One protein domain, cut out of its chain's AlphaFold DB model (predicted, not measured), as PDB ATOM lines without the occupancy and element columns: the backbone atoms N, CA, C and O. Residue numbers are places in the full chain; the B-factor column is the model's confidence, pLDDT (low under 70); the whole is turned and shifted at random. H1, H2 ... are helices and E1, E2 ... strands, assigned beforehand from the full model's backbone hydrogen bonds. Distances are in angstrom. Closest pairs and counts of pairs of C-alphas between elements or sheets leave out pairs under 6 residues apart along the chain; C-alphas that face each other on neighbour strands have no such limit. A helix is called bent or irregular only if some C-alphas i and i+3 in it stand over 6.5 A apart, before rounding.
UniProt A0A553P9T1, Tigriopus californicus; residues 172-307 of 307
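Overview. This is residues 172 to 307 of the 307 residues of a protein of Tigriopus californicus (UniProt A0A553P9T1). A long helical hairpin, H6 and H7, has a head of small helices, H1 to H5, gathered round H4; the head packs on the hairpin's H6 through H4 and H1, and the hairpin's closed end, at residues 273 to 277, reaches away from it. The printed part has 136 residues, in the order H1, H2, H3, E1, H4, H5, H6, H7, and is mostly helix. It is compact, with a radius of gyration of the C-alphas of 16.5 A, yet elongated, spanning 54 by 34 by 22 A.

Along the chain. H7, residues 278 to 305, is 41.0 A long and ends at C-alpha 305 (233.321, 137.402, 204.339). H6, residues 246 to 272, is 38.8 A long. H4 is residues 214 to 224, H5 227 to 238, H2 190 to 198, H3 201 to 204 and E1 206 to 208. H1, residues 176 to 183, begins at C-alpha 176 (234.041, 114.133, 211.170). H5 is irregular, with C-alphas 231 and 234 8.1 A apart; H3 is only just irregular, with C-alphas 201 and 204 6.7 A apart.

Arrangement. H6 and H7 touch as a helical hairpin, opposite ways at a shallow tilt of 21 degrees; their closest C-alphas, of Cys 246 and Ile 305, are 5.7 A apart. H6 touches the hub H4 with residues 248 to 252 alone, about perpendicular at 77 degrees, closest at the C-alphas of Gln 221 and Leu 248, 6.7 A. H4 also touches H5, a helical hairpin closest at Ala 218 and Val 237, 5.7 A between C-alphas. Every O i to N i+4 pair is within hydrogen-bond range in H1, H2, H4 and H6, but 4 of 8 in H5 and 23 of 24 in H7; H3 is too short for such a pair.

Size, cuts and confidence. The C-alphas farthest apart, of His 231 and Lys 274, are 54.4 A apart. The printed part has no cut and no long link. Residues 273 to 275 and 306 to 307 have pLDDT under 70.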
ATOM      1  N   ILE A 172     221.683 120.104 207.452       97.88
ATOM      2  CA  ILE A 172     222.515 119.018 206.938       97.88
ATOM      3  C   ILE A 172     223.498 118.634 208.050       97.88
ATOM      4  O   ILE A 172     224.372 119.448 208.366       97.88
ATOM      5  N   PRO A 173     223.356 117.454 208.683       96.44
ATOM      6  CA  PRO A 173     224.317 116.985 209.674       96.44
ATOM      7  C   PRO A 173     225.636 116.645 208.984       96.44
ATOM      8  O   PRO A 173     225.628 116.053 207.909       96.44
ATOM      9  N   ILE A 174     226.749 117.003 209.616       96.06
ATOM     10  CA  ILE A 174     228.099 116.780 209.098       96.06
ATOM     11  C   ILE A 174     228.847 115.851 210.046       96.06
ATOM     12  O   ILE A 174     228.878 116.086 211.254       96.06
ATOM     13  N   THR A 175     229.482 114.811 209.515       92.56
ATOM     14  CA  THR A 175     230.342 113.929 210.309       92.56
ATOM     15  C   THR A 175     231.805 114.348 210.227       92.56
ATOM     16  O   THR A 175     232.237 115.084 209.335       92.56
ATOM     17  N   LEU A 176     232.606 113.869 211.180       91.38
ATOM     18  CA  LEU A 176     234.041 114.133 211.170       91.38
ATOM     19  C   LEU A 176     234.697 113.513 209.931       91.38
ATOM     20  O   LEU A 176     235.562 114.125 209.315       91.38
ATOM     21  N   GLU A 177     234.226 112.338 209.529       89.25
ATOM     22  CA  GLU A 177     234.709 111.579 208.379       89.25
ATOM     23  C   GLU A 177     234.474 112.324 207.053       89.25
ATOM     24  O   GLU A 177     235.296 112.228 206.142       89.25
ATOM     25  N   GLU A 178     233.393 113.105 206.938       91.44
ATOM     26  CA  GLU A 178     233.151 113.978 205.779       91.44
ATOM     27  C   GLU A 178     234.174 115.114 205.701       91.44
ATOM     28  O   GLU A 178     234.759 115.353 204.643       91.44
ATOM     29  N   LEU A 179     234.466 115.765 206.832       92.88
ATOM     30  CA  LEU A 179     235.495 116.807 206.888       92.88
ATOM     31  C   LEU A 179     236.891 116.251 206.602       92.88
ATOM     32  O   LEU A 179     237.675 116.881 205.894       92.88
ATOM     33  N   GLN A 180     237.209 115.073 207.143       90.56
ATOM     34  CA  GLN A 180     238.496 114.412 206.933       90.56
ATOM     35  C   GLN A 180     238.753 114.119 205.456       90.56
ATOM     36  O   GLN A 180     239.858 114.358 204.966       90.56
ATOM     37  N   GLU A 181     237.742 113.621 204.745       88.56
ATOM     38  CA  GLU A 181     237.869 113.331 203.321       88.56
ATOM     39  C   GLU A 181     238.022 114.599 202.491       88.56
ATOM     40  O   GLU A 181     238.920 114.665 201.653       88.56
ATOM     41  N   HIS A 182     237.198 115.614 202.762       90.56
ATOM     42  CA  HIS A 182     237.252 116.874 202.028       90.56
ATOM     43  C   HIS A 182     238.603 117.588 202.189       90.56
ATOM     44  O   HIS A 182     239.187 118.053 201.214       90.56
ATOM     45  N   LEU A 183     239.118 117.663 203.419       91.19
ATOM     46  CA  LEU A 183     240.389 118.332 203.715       91.19
ATOM     47  C   LEU A 183     241.614 117.506 203.289       91.19
ATOM     48  O   LEU A 183     242.710 118.052 203.131       91.19
ATOM     49  N   GLY A 184     241.436 116.197 203.118       87.06
ATOM     50  CA  GLY A 184     242.480 115.254 202.755       87.06
ATOM     51  C   GLY A 184     243.392 114.850 203.920       87.06
ATOM     52  O   GLY A 184     243.700 115.615 204.840       87.06
ATOM     53  N   TYR A 185     243.909 113.623 203.831       71.94
ATOM     54  CA  TYR A 185     244.734 112.986 204.866       71.94
ATOM     55  C   TYR A 185     246.038 113.732 205.195       71.94
ATOM     56  O   TYR A 185     246.604 113.543 206.266       71.94
ATOM     57  N   THR A 186     246.544 114.584 204.299       70.25
ATOM     58  CA  THR A 186     247.784 115.341 204.541       70.25
ATOM     59  C   THR A 186     247.586 116.481 205.544       70.25
ATOM     60  O   THR A 186     248.494 116.786 206.318       70.25
ATOM     61  N   LEU A 187     246.409 117.117 205.544       74.88
ATOM     62  CA  LEU A 187     246.090 118.223 206.452       74.88
ATOM     63  C   LEU A 187     245.604 117.708 207.816       74.88
ATOM     64  O   LEU A 187     245.896 118.297 208.867       74.88
ATOM     65  N   VAL A 188     244.874 116.594 207.779       79.12
ATOM     66  CA  VAL A 188     244.141 116.029 208.907       79.12
ATOM     67  C   VAL A 188     244.955 114.916 209.566       79.12
ATOM     68  O   VAL A 188     244.955 113.772 209.130       79.12
ATOM     69  N   GLN A 189     245.665 115.281 210.631       86.81
ATOM     70  CA  GLN A 189     246.496 114.370 211.423       86.81
ATOM     71  C   GLN A 189     245.689 113.747 212.571       86.81
ATOM     72  O   GLN A 189     244.831 114.420 213.148       86.81
ATOM     73  N   ASP A 190     246.023 112.511 212.954       89.94
ATOM     74  CA  ASP A 190     245.348 111.752 214.023       89.94
ATOM     75  C   ASP A 190     245.244 112.527 215.343       89.94
ATOM     76  O   ASP A 190     244.201 112.516 215.993       89.94
ATOM     77  N   GLU A 191     246.281 113.289 215.702       92.88
ATOM     78  CA  GLU A 191     246.283 114.123 216.908       92.88
ATOM     79  C   GLU A 191     245.159 115.176 216.900       92.88
ATOM     80  O   GLU A 191     244.523 115.416 217.926       92.88
ATOM     81  N   LYS A 192     244.868 115.783 215.743       94.06
ATOM     82  CA  LYS A 192     243.813 116.801 215.602       94.06
ATOM     83  C   LYS A 192     242.419 116.182 215.626       94.06
ATOM     84  O   LYS A 192     241.500 116.762 216.197       94.06
ATOM     85  N   ILE A 193     242.267 115.006 215.020       93.31
ATOM     86  CA  ILE A 193     241.019 114.234 215.046       93.31
ATOM     87  C   ILE A 193     240.687 113.859 216.490       93.31
ATOM     88  O   ILE A 193     239.574 114.101 216.956       93.31
ATOM     89  N   GLU A 194     241.664 113.325 217.222       94.19
ATOM     90  CA  GLU A 194     241.482 112.948 218.621       94.19
ATOM     91  C   GLU A 194     241.227 114.172 219.506       94.19
ATOM     92  O   GLU A 194     240.371 114.145 220.388       94.19
ATOM     93  N   LEU A 195     241.897 115.293 219.222       94.81
ATOM     94  CA  LEU A 195     241.615 116.573 219.865       94.81
ATOM     95  C   LEU A 195     240.159 117.021 219.648       94.81
ATOM     96  O   LEU A 195     239.521 117.480 220.598       94.81
ATOM     97  N   ALA A 196     239.628 116.893 218.431       94.81
ATOM     98  CA  ALA A 196     238.238 117.229 218.136       94.81
ATOM     99  C   ALA A 196     237.254 116.280 218.846       94.81
ATOM    100  O   ALA A 196     236.239 116.723 219.396       94.81
ATOM    101  N   ARG A 197     237.577 114.979 218.894       95.06
ATOM    102  CA  ARG A 197     236.764 113.948 219.554       95.06
ATOM    103  C   ARG A 197     236.707 114.121 221.065       95.06
ATOM    104  O   ARG A 197     235.614 114.259 221.610       95.06
ATOM    105  N   ARG A 198     237.861 114.204 221.734       95.12
ATOM    106  CA  ARG A 198     237.951 114.299 223.203       95.12
ATOM    107  C   ARG A 198     237.285 115.549 223.784       95.12
ATOM    108  O   ARG A 198     236.882 115.541 224.940       95.12
ATOM    109  N   ASN A 199     237.179 116.617 222.991       94.19
ATOM    110  CA  ASN A 199     236.505 117.859 223.377       94.19
ATOM    111  C   ASN A 199     235.050 117.940 222.883       94.19
ATOM    112  O   ASN A 199     234.378 118.936 223.122       94.19
ATOM    113  N   GLY A 200     234.549 116.911 222.193       93.88
ATOM    114  CA  GLY A 200     233.141 116.809 221.817       93.88
ATOM    115  C   GLY A 200     232.685 117.697 220.655       93.88
ATOM    116  O   GLY A 200     231.483 117.752 220.406       93.88
ATOM    117  N   PHE A 201     233.592 118.340 219.910       92.44
ATOM    118  CA  PHE A 201     233.219 119.233 218.797       92.44
ATOM    119  C   PHE A 201     232.468 118.514 217.666       92.44
ATOM    120  O   PHE A 201     231.652 119.118 216.979       92.44
ATOM    121  N   HIS A 202     232.688 117.208 217.527       90.81
ATOM    122  CA  HIS A 202     232.058 116.357 216.521       90.81
ATOM    123  C   HIS A 202     230.564 116.049 216.759       90.81
ATOM    124  O   HIS A 202     229.914 115.549 215.849       90.81
ATOM    125  N   HIS A 203     230.001 116.318 217.945       87.06
ATOM    126  CA  HIS A 203     228.634 115.884 218.282       87.06
ATOM    127  C   HIS A 203     227.511 116.752 217.692       87.06
ATOM    128  O   HIS A 203     226.372 116.300 217.644       87.06
ATOM    129  N   ASN A 204     227.794 117.995 217.293       87.06
ATOM    130  CA  ASN A 204     226.764 118.943 216.851       87.06
ATOM    131  C   ASN A 204     227.246 119.784 215.661       87.06
ATOM    132  O   ASN A 204     227.216 121.016 215.689       87.06
ATOM    133  N   MET A 205     227.785 119.112 214.645       96.25
ATOM    134  CA  MET A 205     228.230 119.748 213.408       96.25
ATOM    135  C   MET A 205     227.110 119.689 212.375       96.25
ATOM    136  O   MET A 205     226.678 118.605 211.982       96.25
ATOM    137  N   SER A 206     226.640 120.849 211.928       97.12
ATOM    138  CA  SER A 206     225.599 120.925 210.907       97.12
ATOM    139  C   SER A 206     225.616 122.253 210.164       97.12
ATOM    140  O   SER A 206     226.078 123.279 210.671       97.12
ATOM    141  N   ILE A 207     225.086 122.224 208.945       98.06
ATOM    142  CA  ILE A 207     224.822 123.408 208.128       98.06
ATOM    143  C   ILE A 207     223.329 123.722 208.220       98.06
ATOM    144  O   ILE A 207     222.492 122.831 208.080       98.06
ATOM    145  N   HIS A 208     223.009 124.992 208.443       96.62
ATOM    146  CA  HIS A 208     221.658 125.534 208.568       96.62
ATOM    147  C   HIS A 208     221.419 126.628 207.524       96.62
ATOM    148  O   HIS A 208     222.355 127.116 206.892       96.62
ATOM    149  N   ARG A 209     220.161 127.062 207.378       94.75
ATOM    150  CA  ARG A 209     219.764 128.165 206.485       94.75
ATOM    151  C   ARG A 209     220.628 129.422 206.657       94.75
ATOM    152  O   ARG A 209     221.023 130.019 205.660       94.75
ATOM    153  N   ASP A 210     220.940 129.778 207.901       91.69
ATOM    154  CA  ASP A 210     221.621 131.031 208.251       91.69
ATOM    155  C   ASP A 210     223.129 130.865 208.507       91.69
ATOM    156  O   ASP A 210     223.775 131.765 209.038       91.69
ATOM    157  N   GLY A 211     223.713 129.724 208.127       93.38
ATOM    158  CA  GLY A 211     225.142 129.461 208.298       93.38
ATOM    159  C   GLY A 211     225.407 128.033 208.749       93.38
ATOM    160  O   GLY A 211     224.881 127.080 208.178       93.38
ATOM    161  N   CYS A 212     226.235 127.861 209.770       95.69
ATOM    162  CA  CYS A 212     226.541 126.552 210.334       95.69
ATOM    163  C   CYS A 212     226.675 126.631 211.851       95.69
ATOM    164  O   CYS A 212     226.696 127.716 212.428       95.69
ATOM    165  N   THR A 213     226.752 125.480 212.506       96.06
ATOM    166  CA  THR A 213     226.998 125.458 213.943       96.06
ATOM    167  C   THR A 213     228.423 125.895 214.264       96.06
ATOM    168  O   THR A 213     229.379 125.566 213.559       96.06
ATOM    169  N   TRP A 214     228.594 126.551 215.410       94.88
ATOM    170  CA  TRP A 214     229.923 126.884 215.924       94.88
ATOM    171  C   TRP A 214     230.808 125.636 216.100       94.88
ATOM    172  O   TRP A 214     232.011 125.691 215.868       94.88
ATOM    173  N   GLY A 215     230.214 124.481 216.433       96.06
ATOM    174  CA  GLY A 215     230.929 123.203 216.510       96.06
ATOM    175  C   GLY A 215     231.587 122.799 215.185       96.06
ATOM    176  O   GLY A 215     232.719 122.315 215.197       96.06
ATOM    177  N   LEU A 216     230.930 123.063 214.047       97.19
ATOM    178  CA  LEU A 216     231.514 122.838 212.724       97.19
ATOM    179  C   LEU A 216     232.717 123.761 212.481       97.19
ATOM    180  O   LEU A 216     233.772 123.284 212.063       97.19
ATOM    181  N   LEU A 217     232.602 125.055 212.803       96.44
ATOM    182  CA  LEU A 217     233.710 126.013 212.686       96.44
ATOM    183  C   LEU A 217     234.888 125.645 213.594       96.44
ATOM    184  O   LEU A 217     236.029 125.612 213.137       96.44
ATOM    185  N   ALA A 218     234.625 125.315 214.858       96.31
ATOM    186  CA  ALA A 218     235.644 124.893 215.814       96.31
ATOM    187  C   ALA A 218     236.366 123.622 215.343       96.31
ATOM    188  O   ALA A 218     237.593 123.530 215.424       96.31
ATOM    189  N   CYS A 219     235.624 122.653 214.798       96.31
ATOM    190  CA  CYS A 219     236.214 121.440 214.250       96.31
ATOM    191  C   CYS A 219     237.063 121.739 213.007       96.31
ATOM    192  O   CYS A 219     238.207 121.292 212.934       96.31
ATOM    193  N   LEU A 220     236.566 122.544 212.063       95.62
ATOM    194  CA  LEU A 220     237.343 122.984 210.901       95.62
ATOM    195  C   LEU A 220     238.620 123.722 211.321       95.62
ATOM    196  O   LEU A 220     239.694 123.428 210.797       95.62
ATOM    197  N   GLN A 221     238.543 124.608 212.314       95.62
ATOM    198  CA  GLN A 221     239.700 125.314 212.862       95.62
ATOM    199  C   GLN A 221     240.727 124.335 213.446       95.62
ATOM    200  O   GLN A 221     241.930 124.470 213.216       95.62
ATOM    201  N   ILE A 222     240.266 123.297 214.150       95.25
ATOM    202  CA  ILE A 222     241.141 122.250 214.687       95.25
ATOM    203  C   ILE A 222     241.818 121.440 213.588       95.25
ATOM    204  O   ILE A 222     243.025 121.196 213.644       95.25
ATOM    205  N   LEU A 223     241.064 121.030 212.576       94.75
ATOM    206  CA  LEU A 223     241.590 120.200 211.501       94.75
ATOM    207  C   LEU A 223     242.558 120.981 210.599       94.75
ATOM    208  O   LEU A 223     243.566 120.429 210.151       94.75
ATOM    209  N   THR A 224     242.322 122.278 210.403       93.75
ATOM    210  CA  THR A 224     243.096 123.125 209.480       93.75
ATOM    211  C   THR A 224     244.265 123.873 210.131       93.75
ATOM    212  O   THR A 224     245.163 124.324 209.416       93.75
ATOM    213  N   MET A 225     244.343 123.965 211.470       93.12
ATOM    214  CA  MET A 225     245.458 124.654 212.136       93.12
ATOM    215  C   MET A 225     246.825 124.026 211.820       93.12
ATOM    216  O   MET A 225     246.950 122.837 211.526       93.12
ATOM    217  N   LYS A 226     247.904 124.801 211.939       91.56
ATOM    218  CA  LYS A 226     249.270 124.261 211.811       91.56
ATOM    219  C   LYS A 226     249.548 123.256 212.934       91.56
ATOM    220  O   LYS A 226     249.234 123.547 214.082       91.56
ATOM    221  N   THR A 227     250.215 122.135 212.644       87.38
ATOM    222  CA  THR A 227     250.581 121.119 213.659       87.38
ATOM    223  C   THR A 227     251.345 121.713 214.840       87.38
ATOM    224  O   THR A 227     251.056 121.406 215.989       87.38
ATOM    225  N   GLY A 228     252.256 122.656 214.576       89.12
ATOM    226  CA  GLY A 228     252.981 123.363 215.633       89.12
ATOM    227  C   GLY A 228     252.082 124.133 216.607       89.12
ATOM    228  O   GLY A 228     252.528 124.435 217.703       89.12
ATOM    229  N   ASN A 229     250.823 124.409 216.254       92.88
ATOM    230  CA  ASN A 229     249.875 125.171 217.064       92.88
ATOM    231  C   ASN A 229     248.894 124.296 217.855       92.88
ATOM    232  O   ASN A 229     248.061 124.856 218.563       92.88
ATOM    233  N   VAL A 230     248.980 122.959 217.788       93.19
ATOM    234  CA  VAL A 230     248.055 122.069 218.519       93.19
ATOM    235  C   VAL A 230     248.047 122.384 220.019       93.19
ATOM    236  O   VAL A 230     246.991 122.390 220.639       93.19
ATOM    237  N   HIS A 231     249.186 122.764 220.600       93.62
ATOM    238  CA  HIS A 231     249.279 123.184 222.003       93.62
ATOM    239  C   HIS A 231     248.505 124.480 222.337       93.62
ATOM    240  O   HIS A 231     248.205 124.722 223.502       93.62
ATOM    241  N   GLN A 232     248.162 125.302 221.340       94.50
ATOM    242  CA  GLN A 232     247.432 126.572 221.482       94.50
ATOM    243  C   GLN A 232     245.975 126.470 221.017       94.50
ATOM    244  O   GLN A 232     245.323 127.494 220.808       94.50
ATOM    245  N   TRP A 233     245.451 125.256 220.831       95.19
ATOM    246  CA  TRP A 233     244.133 125.046 220.231       95.19
ATOM    247  C   TRP A 233     243.004 125.793 220.954       95.19
ATOM    248  O   TRP A 233     242.115 126.314 220.293       95.19
ATOM    249  N   GLN A 234     243.055 125.899 222.289       96.25
ATOM    250  CA  GLN A 234     242.029 126.594 223.077       96.25
ATOM    251  C   GLN A 234     241.944 128.065 222.690       96.25
ATOM    252  O   GLN A 234     240.865 128.559 222.386       96.25
ATOM    253  N   ARG A 235     243.096 128.735 222.617       95.25
ATOM    254  CA  ARG A 235     243.182 130.122 222.163       95.25
ATOM    255  C   ARG A 235     242.660 130.267 220.735       95.25
ATOM    256  O   ARG A 235     241.908 131.186 220.448       95.25
ATOM    257  N   LEU A 236     243.030 129.344 219.848       94.06
ATOM    258  CA  LEU A 236     242.617 129.368 218.443       94.06
ATOM    259  C   LEU A 236     241.133 129.074 218.198       94.06
ATOM    260  O   LEU A 236     240.699 129.286 217.070       94.06
ATOM    261  N   VAL A 237     240.406 128.546 219.185       95.44
ATOM    262  CA  VAL A 237     238.982 128.187 219.080       95.44
ATOM    263  C   VAL A 237     238.098 129.134 219.897       95.44
ATOM    264  O   VAL A 237     237.015 129.483 219.443       95.44
ATOM    265  N   TYR A 238     238.535 129.540 221.092       94.94
ATOM    266  CA  TYR A 238     237.717 130.308 222.040       94.94
ATOM    267  C   TYR A 238     238.080 131.793 222.135       94.94
ATOM    268  O   TYR A 238     237.253 132.583 222.579       94.94
ATOM    269  N   GLU A 239     239.301 132.185 221.760       91.94
ATOM    270  CA  GLU A 239     239.750 133.590 221.823       91.94
ATOM    271  C   GLU A 239     239.787 134.257 220.439       91.94
ATOM    272  O   GLU A 239     240.195 135.411 220.305       91.94
ATOM    273  N   THR A 240     239.379 133.531 219.401       90.25
ATOM    274  CA  THR A 240     239.267 134.003 218.021       90.25
ATOM    275  C   THR A 240     237.802 134.088 217.622       90.25
ATOM    276  O   THR A 240     236.988 133.237 217.979       90.25
ATOM    277  N   ASP A 241     237.472 135.109 216.840       92.56
ATOM    278  CA  ASP A 241     236.166 135.190 216.201       92.56
ATOM    279  C   ASP A 241     236.157 134.311 214.943       92.56
ATOM    280  O   ASP A 241     236.562 134.736 213.858       92.56
ATOM    281  N   LEU A 242     235.751 133.050 215.112       93.31
ATOM    282  CA  LEU A 242     235.703 132.068 214.024       93.31
ATOM    283  C   LEU A 242     234.708 132.460 212.922       93.31
ATOM    284  O   LEU A 242     234.907 132.087 211.768       93.31
ATOM    285  N   GLU A 243     233.658 133.208 213.264       91.50
ATOM    286  CA  GLU A 243     232.625 133.647 212.319       91.50
ATOM    287  C   GLU A 243     233.093 134.805 211.430       91.50
ATOM    288  O   GLU A 243     232.447 135.088 210.423       91.50
ATOM    289  N   SER A 244     234.234 135.416 211.765       90.25
ATOM    290  CA  SER A 244     234.895 136.469 210.986       90.25
ATOM    291  C   SER A 244     236.234 136.020 210.374       90.25
ATOM    292  O   SER A 244     236.885 136.790 209.661       90.25
ATOM    293  N   ASP A 245     236.691 134.784 210.617       92.25
ATOM    294  CA  ASP A 245     237.939 134.279 210.028       92.25
ATOM    295  C   ASP A 245     237.738 133.938 208.544       92.25
ATOM    296  O   ASP A 245     237.303 132.850 208.168       92.25
ATOM    297  N   CYS A 246     238.122 134.875 207.676       91.25
ATOM    298  CA  CYS A 246     237.989 134.758 206.224       91.25
ATOM    299  C   CYS A 246     238.558 133.442 205.650       91.25
ATOM    300  O   CYS A 246     237.964 132.864 204.740       91.25
ATOM    301  N   LYS A 247     239.680 132.924 206.175       91.94
ATOM    302  CA  LYS A 247     240.279 131.672 205.669       91.94
ATOM    303  C   LYS A 247     239.467 130.456 206.095       91.94
ATOM    304  O   LYS A 247     239.287 129.525 205.305       91.94
ATOM    305  N   LEU A 248     238.977 130.465 207.332       94.31
ATOM    306  CA  LEU A 248     238.101 129.417 207.842       94.31
ATOM    307  C   LEU A 248     236.777 129.386 207.070       94.31
ATOM    308  O   LEU A 248     236.366 128.322 206.612       94.31
ATOM    309  N   LEU A 249     236.163 130.551 206.838       94.81
ATOM    310  CA  LEU A 249     234.923 130.665 206.067       94.81
ATOM    311  C   LEU A 249     235.104 130.262 204.597       94.81
ATOM    312  O   LEU A 249     234.231 129.608 204.033       94.81
ATOM    313  N   GLN A 250     236.243 130.587 203.975       93.75
ATOM    314  CA  GLN A 250     236.580 130.093 202.632       93.75
ATOM    315  C   GLN A 250     236.706 128.565 202.602       93.75
ATOM    316  O   GLN A 250     236.222 127.927 201.669       93.75
ATOM    317  N   THR A 251     237.306 127.968 203.635       94.75
ATOM    318  CA  THR A 251     237.413 126.504 203.760       94.75
ATOM    319  C   THR A 251     236.035 125.862 203.912       94.75
ATOM    320  O   THR A 251     235.721 124.901 203.213       94.75
ATOM    321  N   LEU A 252     235.178 126.430 204.768       96.50
ATOM    322  CA  LEU A 252     233.787 126.000 204.908       96.50
ATOM    323  C   LEU A 252     233.030 126.116 203.579       96.50
ATOM    324  O   LEU A 252     232.286 125.208 203.218       96.50
ATOM    325  N   ARG A 253     233.237 127.202 202.825       95.88
ATOM    326  CA  ARG A 253     232.574 127.393 201.533       95.88
ATOM    327  C   ARG A 253     232.962 126.315 200.520       95.88
ATOM    328  O   ARG A 253     232.080 125.754 199.882       95.88
ATOM    329  N   LEU A 254     234.249 125.980 200.420       95.44
ATOM    330  CA  LEU A 254     234.721 124.898 199.546       95.44
ATOM    331  C   LEU A 254     234.125 123.537 199.936       95.44
ATOM    332  O   LEU A 254     233.770 122.738 199.064       95.44
ATOM    333  N   PHE A 255     233.974 123.285 201.238       96.31
ATOM    334  CA  PHE A 255     233.304 122.086 201.737       96.31
ATOM    335  C   PHE A 255     231.829 122.049 201.324       96.31
ATOM    336  O   PHE A 255     231.358 121.042 200.797       96.31
ATOM    337  N   MET A 256     231.114 123.164 201.475       97.19
ATOM    338  CA  MET A 256     229.717 123.283 201.054       97.19
ATOM    339  C   MET A 256     229.529 123.097 199.547       97.19
ATOM    340  O   MET A 256     228.595 122.410 199.144       97.19
ATOM    341  N   ASP A 257     230.421 123.648 198.721       96.25
ATOM    342  CA  ASP A 257     230.369 123.476 197.263       96.25
ATOM    343  C   ASP A 257     230.613 121.996 196.868       96.25
ATOM    344  O   ASP A 257     230.017 121.475 195.917       96.25
ATOM    345  N   THR A 258     231.448 121.279 197.636       95.69
ATOM    346  CA  THR A 258     231.661 119.827 197.475       95.69
ATOM    347  C   THR A 258     230.388 119.052 197.816       95.69
ATOM    348  O   THR A 258     229.933 118.240 197.009       95.69
ATOM    349  N   LEU A 259     229.754 119.357 198.953       96.75
ATOM    350  CA  LEU A 259     228.476 118.754 199.344       96.75
ATOM    351  C   LEU A 259     227.361 119.037 198.328       96.75
ATOM    352  O   LEU A 259     226.597 118.134 197.988       96.75
ATOM    353  N   GLU A 260     227.268 120.265 197.812       97.62
ATOM    354  CA  GLU A 260     226.295 120.633 196.775       97.62
ATOM    355  C   GLU A 260     226.484 119.769 195.520       97.62
ATOM    356  O   GLU A 260     225.510 119.271 194.941       97.62
ATOM    357  N   THR A 261     227.739 119.528 195.136       96.62
ATOM    358  CA  THR A 261     228.092 118.659 194.009       96.62
ATOM    359  C   THR A 261     227.671 117.210 194.264       96.62
ATOM    360  O   THR A 261     227.021 116.611 193.404       96.62
ATOM    361  N   GLU A 262     227.973 116.649 195.437       95.69
ATOM    362  CA  GLU A 262     227.583 115.280 195.813       95.69
ATOM    363  C   GLU A 262     226.059 115.093 195.821       95.69
ATOM    364  O   GLU A 262     225.535 114.140 195.237       95.69
ATOM    365  N   ILE A 263     225.325 116.030 196.426       97.75
ATOM    366  CA  ILE A 263     223.857 116.002 196.479       97.75
ATOM    367  C   ILE A 263     223.268 116.105 195.066       97.75
ATOM    368  O   ILE A 263     222.344 115.362 194.723       97.75
ATOM    369  N   THR A 264     223.825 116.968 194.213       97.69
ATOM    370  CA  THR A 264     223.388 117.124 192.817       97.69
ATOM    371  C   THR A 264     223.636 115.858 191.994       97.69
ATOM    372  O   THR A 264     222.777 115.452 191.201       97.69
ATOM    373  N   GLN A 265     224.784 115.202 192.186       95.38
ATOM    374  CA  GLN A 265     225.106 113.930 191.537       95.38
ATOM    375  C   GLN A 265     224.165 112.816 191.995       95.38
ATOM    376  O   GLN A 265     223.610 112.112 191.149       95.38
ATOM    377  N   CYS A 266     223.923 112.705 193.305       95.69
ATOM    378  CA  CYS A 266     222.955 111.766 193.863       95.69
ATOM    379  C   CYS A 266     221.574 111.978 193.230       95.69
ATOM    380  O   CYS A 266     221.022 111.061 192.622       95.69
ATOM    381  N   LYS A 267     221.060 113.214 193.263       95.81
ATOM    382  CA  LYS A 267     219.760 113.573 192.682       95.81
ATOM    383  C   LYS A 267     219.664 113.201 191.199       95.81
ATOM    384  O   LYS A 267     218.668 112.619 190.769       95.81
ATOM    385  N   SER A 268     220.702 113.504 190.422       94.19
ATOM    386  CA  SER A 268     220.764 113.165 188.993       94.19
ATOM    387  C   SER A 268     220.749 111.651 188.768       94.19
ATOM    388  O   SER A 268     220.050 111.163 187.877       94.19
ATOM    389  N   GLY A 269     221.467 110.901 189.610       91.94
ATOM    390  CA  GLY A 269     221.457 109.441 189.616       91.94
ATOM    391  C   GLY A 269     220.068 108.869 189.901       91.94
ATOM    392  O   GLY A 269     219.625 107.993 189.163       91.94
ATOM    393  N   LEU A 270     219.346 109.407 190.892       90.56
ATOM    394  CA  LEU A 270     217.979 108.979 191.216       90.56
ATOM    395  C   LEU A 270     217.017 109.180 190.039       90.56
ATOM    396  O   LEU A 270     216.305 108.246 189.673       90.56
ATOM    397  N   ILE A 271     217.014 110.364 189.416       87.00
ATOM    398  CA  ILE A 271     216.121 110.680 188.283       87.00
ATOM    399  C   ILE A 271     216.393 109.760 187.082       87.00
ATOM    400  O   ILE A 271     215.476 109.406 186.342       87.00
ATOM    401  N   GLY A 272     217.647 109.338 186.896       75.25
ATOM    402  CA  GLY A 272     218.028 108.383 185.855       75.25
ATOM    403  C   GLY A 272     217.491 106.961 186.071       75.25
ATOM    404  O   GLY A 272     217.427 106.183 185.114       75.25
ATOM    405  N   THR A 273     217.080 106.601 187.292       68.81
ATOM    406  CA  THR A 273     216.526 105.273 187.589       68.81
ATOM    407  C   THR A 273     215.023 105.222 187.292       68.81
ATOM    408  O   THR A 273     214.218 105.935 187.880       68.81
ATOM    409  N   LYS A 274     214.600 104.340 186.376       60.81
ATOM    410  CA  LYS A 274     213.184 104.189 185.973       60.81
ATOM    411  C   LYS A 274     212.276 103.519 187.025       60.81
ATOM    412  O   LYS A 274     211.095 103.335 186.757       60.81
ATOM    413  N   ASN A 275     212.813 103.150 188.193       62.56
ATOM    414  CA  ASN A 275     212.171 102.264 189.175       62.56
ATOM    415  C   ASN A 275     212.066 102.880 190.588       62.56
ATOM    416  O   ASN A 275     212.088 102.145 191.572       62.56
ATOM    417  N   GLY A 276     211.990 104.210 190.714       71.50
ATOM    418  CA  GLY A 276     211.863 104.860 192.023       71.50
ATOM    419  C   GLY A 276     210.545 104.511 192.729       71.50
ATOM    420  O   GLY A 276     209.469 104.669 192.150       71.50
ATOM    421  N   GLY A 277     210.629 104.033 193.972       90.06
ATOM    422  CA  GLY A 277     209.496 103.829 194.871       90.06
ATOM    423  C   GLY A 277     209.145 105.092 195.666       90.06
ATOM    424  O   GLY A 277     209.625 106.193 195.396       90.06
ATOM    425  N   ARG A 278     208.266 104.947 196.669       93.88
ATOM    426  CA  ARG A 278     207.801 106.084 197.486       93.88
ATOM    427  C   ARG A 278     208.934 106.720 198.297       93.88
ATOM    428  O   ARG A 278     208.994 107.943 198.385       93.88
ATOM    429  N   SER A 279     209.841 105.912 198.845       96.50
ATOM    430  CA  SER A 279     210.999 106.407 199.599       96.50
ATOM    431  C   SER A 279     211.952 107.218 198.721       96.50
ATOM    432  O   SER A 279     212.477 108.231 199.172       96.50
ATOM    433  N   GLU A 280     212.135 106.837 197.454       96.31
ATOM    434  CA  GLU A 280     212.948 107.588 196.495       96.31
ATOM    435  C   GLU A 280     212.330 108.955 196.165       96.31
ATOM    436  O   GLU A 280     213.057 109.934 196.025       96.31
ATOM    437  N   VAL A 281     210.998 109.055 196.097       95.38
ATOM    438  CA  VAL A 281     210.299 110.340 195.898       95.38
ATOM    439  C   VAL A 281     210.500 111.274 197.095       95.38
ATOM    440  O   VAL A 281     210.771 112.466 196.922       95.38
ATOM    441  N   VAL A 282     210.405 110.742 198.316       97.56
ATOM    442  CA  VAL A 282     210.661 111.525 199.535       97.56
ATOM    443  C   VAL A 282     212.131 111.938 199.615       97.56
ATOM    444  O   VAL A 282     212.425 113.093 199.914       97.56
ATOM    445  N   LEU A 283     213.053 111.041 199.260       97.94
ATOM    446  CA  LEU A 283     214.479 111.344 199.180       97.94
ATOM    447  C   LEU A 283     214.773 112.449 198.158       97.94
ATOM    448  O   LEU A 283     215.509 113.373 198.479       97.94
ATOM    449  N   LEU A 284     214.175 112.422 196.961       97.06
ATOM    450  CA  LEU A 284     214.317 113.516 195.990       97.06
ATOM    451  C   LEU A 284     213.895 114.865 196.586       97.06
ATOM    452  O   LEU A 284     214.596 115.857 196.399       97.06
ATOM    453  N   SER A 285     212.800 114.875 197.351       97.69
ATOM    454  CA  SER A 285     212.320 116.074 198.047       97.69
ATOM    455  C   SER A 285     213.312 116.542 199.120       97.69
ATOM    456  O   SER A 285     213.598 117.732 199.206       97.69
ATOM    457  N   LEU A 286     213.903 115.616 199.887       98.56
ATOM    458  CA  LEU A 286     214.950 115.925 200.869       98.56
ATOM    459  C   LEU A 286     216.180 116.563 200.210       98.56
ATOM    460  O   LEU A 286     216.681 117.581 200.681       98.56
ATOM    461  N   LEU A 287     216.659 115.974 199.109       98.38
ATOM    462  CA  LEU A 287     217.811 116.493 198.371       98.38
ATOM    463  C   LEU A 287     217.523 117.900 197.824       98.38
ATOM    464  O   LEU A 287     218.410 118.750 197.831       98.38
ATOM    465  N   ASP A 288     216.287 118.166 197.396       98.12
ATOM    466  CA  ASP A 288     215.857 119.498 196.967       98.12
ATOM    467  C   ASP A 288     215.871 120.536 198.095       98.12
ATOM    468  O   ASP A 288     216.370 121.647 197.885       98.12
ATOM    469  N   GLU A 289     215.376 120.188 199.285       98.38
ATOM    470  CA  GLU A 289     215.459 121.068 200.458       98.38
ATOM    471  C   GLU A 289     216.918 121.335 200.847       98.38
ATOM    472  O   GLU A 289     217.297 122.487 201.059       98.38
ATOM    473  N   HIS A 290     217.776 120.313 200.836       98.50
ATOM    474  CA  HIS A 290     219.190 120.463 201.183       98.50
ATOM    475  C   HIS A 290     219.972 121.332 200.186       98.50
ATOM    476  O   HIS A 290     220.771 122.169 200.607       98.50
ATOM    477  N   LEU A 291     219.724 121.210 198.875       98.44
ATOM    478  CA  LEU A 291     220.316 122.118 197.880       98.44
ATOM    479  C   LEU A 291     219.862 123.566 198.106       98.44
ATOM    480  O   LEU A 291     220.657 124.504 197.998       98.44
ATOM    481  N   ARG A 292     218.583 123.769 198.453       97.94
ATOM    482  CA  ARG A 292     218.062 125.100 198.791       97.94
ATOM    483  C   ARG A 292     218.728 125.656 200.053       97.94
ATOM    484  O   ARG A 292     219.130 126.822 200.050       97.94
ATOM    485  N   LEU A 293     218.899 124.818 201.074       98.00
ATOM    486  CA  LEU A 293     219.554 125.149 202.336       98.00
ATOM    487  C   LEU A 293     221.019 125.549 202.119       98.00
ATOM    488  O   LEU A 293     221.423 126.613 202.585       98.00
ATOM    489  N   LEU A 294     221.795 124.775 201.352       97.94
ATOM    490  CA  LEU A 294     223.193 125.103 201.030       97.94
ATOM    491  C   LEU A 294     223.311 126.453 200.319       97.94
ATOM    492  O   LEU A 294     224.156 127.275 200.673       97.94
ATOM    493  N   LYS A 295     222.414 126.731 199.369       96.50
ATOM    494  CA  LYS A 295     222.388 128.012 198.655       96.50
ATOM    495  C   LYS A 295     222.075 129.194 199.574       96.50
ATOM    496  O   LYS A 295     222.623 130.279 199.378       96.50
ATOM    497  N   GLN A 296     221.179 129.016 200.545       96.12
ATOM    498  CA  GLN A 296     220.846 130.041 201.539       96.12
ATOM    499  C   GLN A 296     222.018 130.268 202.503       96.12
ATOM    500  O   GLN A 296     222.482 131.401 202.636       96.12
ATOM    501  N   SER A 297     222.575 129.186 203.044       96.38
ATOM    502  CA  SER A 297     223.731 129.209 203.940       96.38
ATOM    503  C   SER A 297     224.948 129.869 203.282       96.38
ATOM    504  O   SER A 297     225.584 130.754 203.853       96.38
ATOM    505  N   GLY A 298     225.216 129.550 202.011       94.12
ATOM    506  CA  GLY A 298     226.311 130.148 201.249       94.12
ATOM    507  C   GLY A 298     226.165 131.659 201.036       94.12
ATOM    508  O   GLY A 298     227.175 132.358 200.950       94.12
ATOM    509  N   ARG A 299     224.932 132.187 200.971       92.75
ATOM    510  CA  ARG A 299     224.677 133.641 200.929       92.75
ATOM    511  C   ARG A 299     224.913 134.289 202.290       92.75
ATOM    512  O   ARG A 299     225.512 135.357 202.340       92.75
ATOM    513  N   ALA A 300     224.476 133.643 203.371       89.44
ATOM    514  CA  ALA A 300     224.721 134.121 204.731       89.44
ATOM    515  C   ALA A 300     226.229 134.227 205.020       89.44
ATOM    516  O   ALA A 300     226.689 135.249 205.521       89.44
ATOM    517  N   LEU A 301     227.008 133.227 204.597       88.38
ATOM    518  CA  LEU A 301     228.467 133.233 204.724       88.38
ATOM    519  C   LEU A 301     229.143 134.337 203.900       88.38
ATOM    520  O   LEU A 301     230.055 134.987 204.402       88.38
ATOM    521  N   ALA A 302     228.703 134.583 202.661       84.38
ATOM    522  CA  ALA A 302     229.275 135.643 201.823       84.38
ATOM    523  C   ALA A 302     229.147 137.030 202.481       84.38
ATOM    524  O   ALA A 302     230.109 137.792 202.502       84.38
ATOM    525  N   ASN A 303     228.006 137.302 203.121       80.12
ATOM    526  CA  ASN A 303     227.784 138.544 203.867       80.12
ATOM    527  C   ASN A 303     228.725 138.715 205.073       80.12
ATOM    528  O   ASN A 303     228.900 139.838 205.543       80.12
ATOM    529  N   ASN A 304     229.285 137.625 205.605       74.62
ATOM    530  CA  ASN A 304     230.261 137.670 206.695       74.62
ATOM    531  C   ASN A 304     231.700 137.791 206.175       74.62
ATOM    532  O   ASN A 304     232.524 138.396 206.844       74.62
ATOM    533  N   ILE A 305     231.998 137.276 204.976       70.69
ATOM    534  CA  ILE A 305     233.321 137.402 204.339       70.69
ATOM    535  C   ILE A 305     233.590 138.837 203.853       70.69
ATOM    536  O   ILE A 305     234.741 139.261 203.813       70.69
ATOM    537  N   GLU A 306     232.548 139.568 203.450       64.06
ATOM    538  CA  GLU A 306     232.659 140.936 202.913       64.06
ATOM    539  C   GLU A 306     232.698 142.044 203.987       64.06
ATOM    540  O   GLU A 306     232.856 143.216 203.636       64.06
ATOM    541  N   LYS A 307     232.550 141.700 205.273       57.06
ATOM    542  CA  LYS A 307     232.662 142.633 206.410       57.06
ATOM    543  C   LYS A 307     234.101 142.750 206.902       57.06
ATOM    544  O   LYS A 307     234.465 143.879 207.303       57.06
TER     545      LYS A 307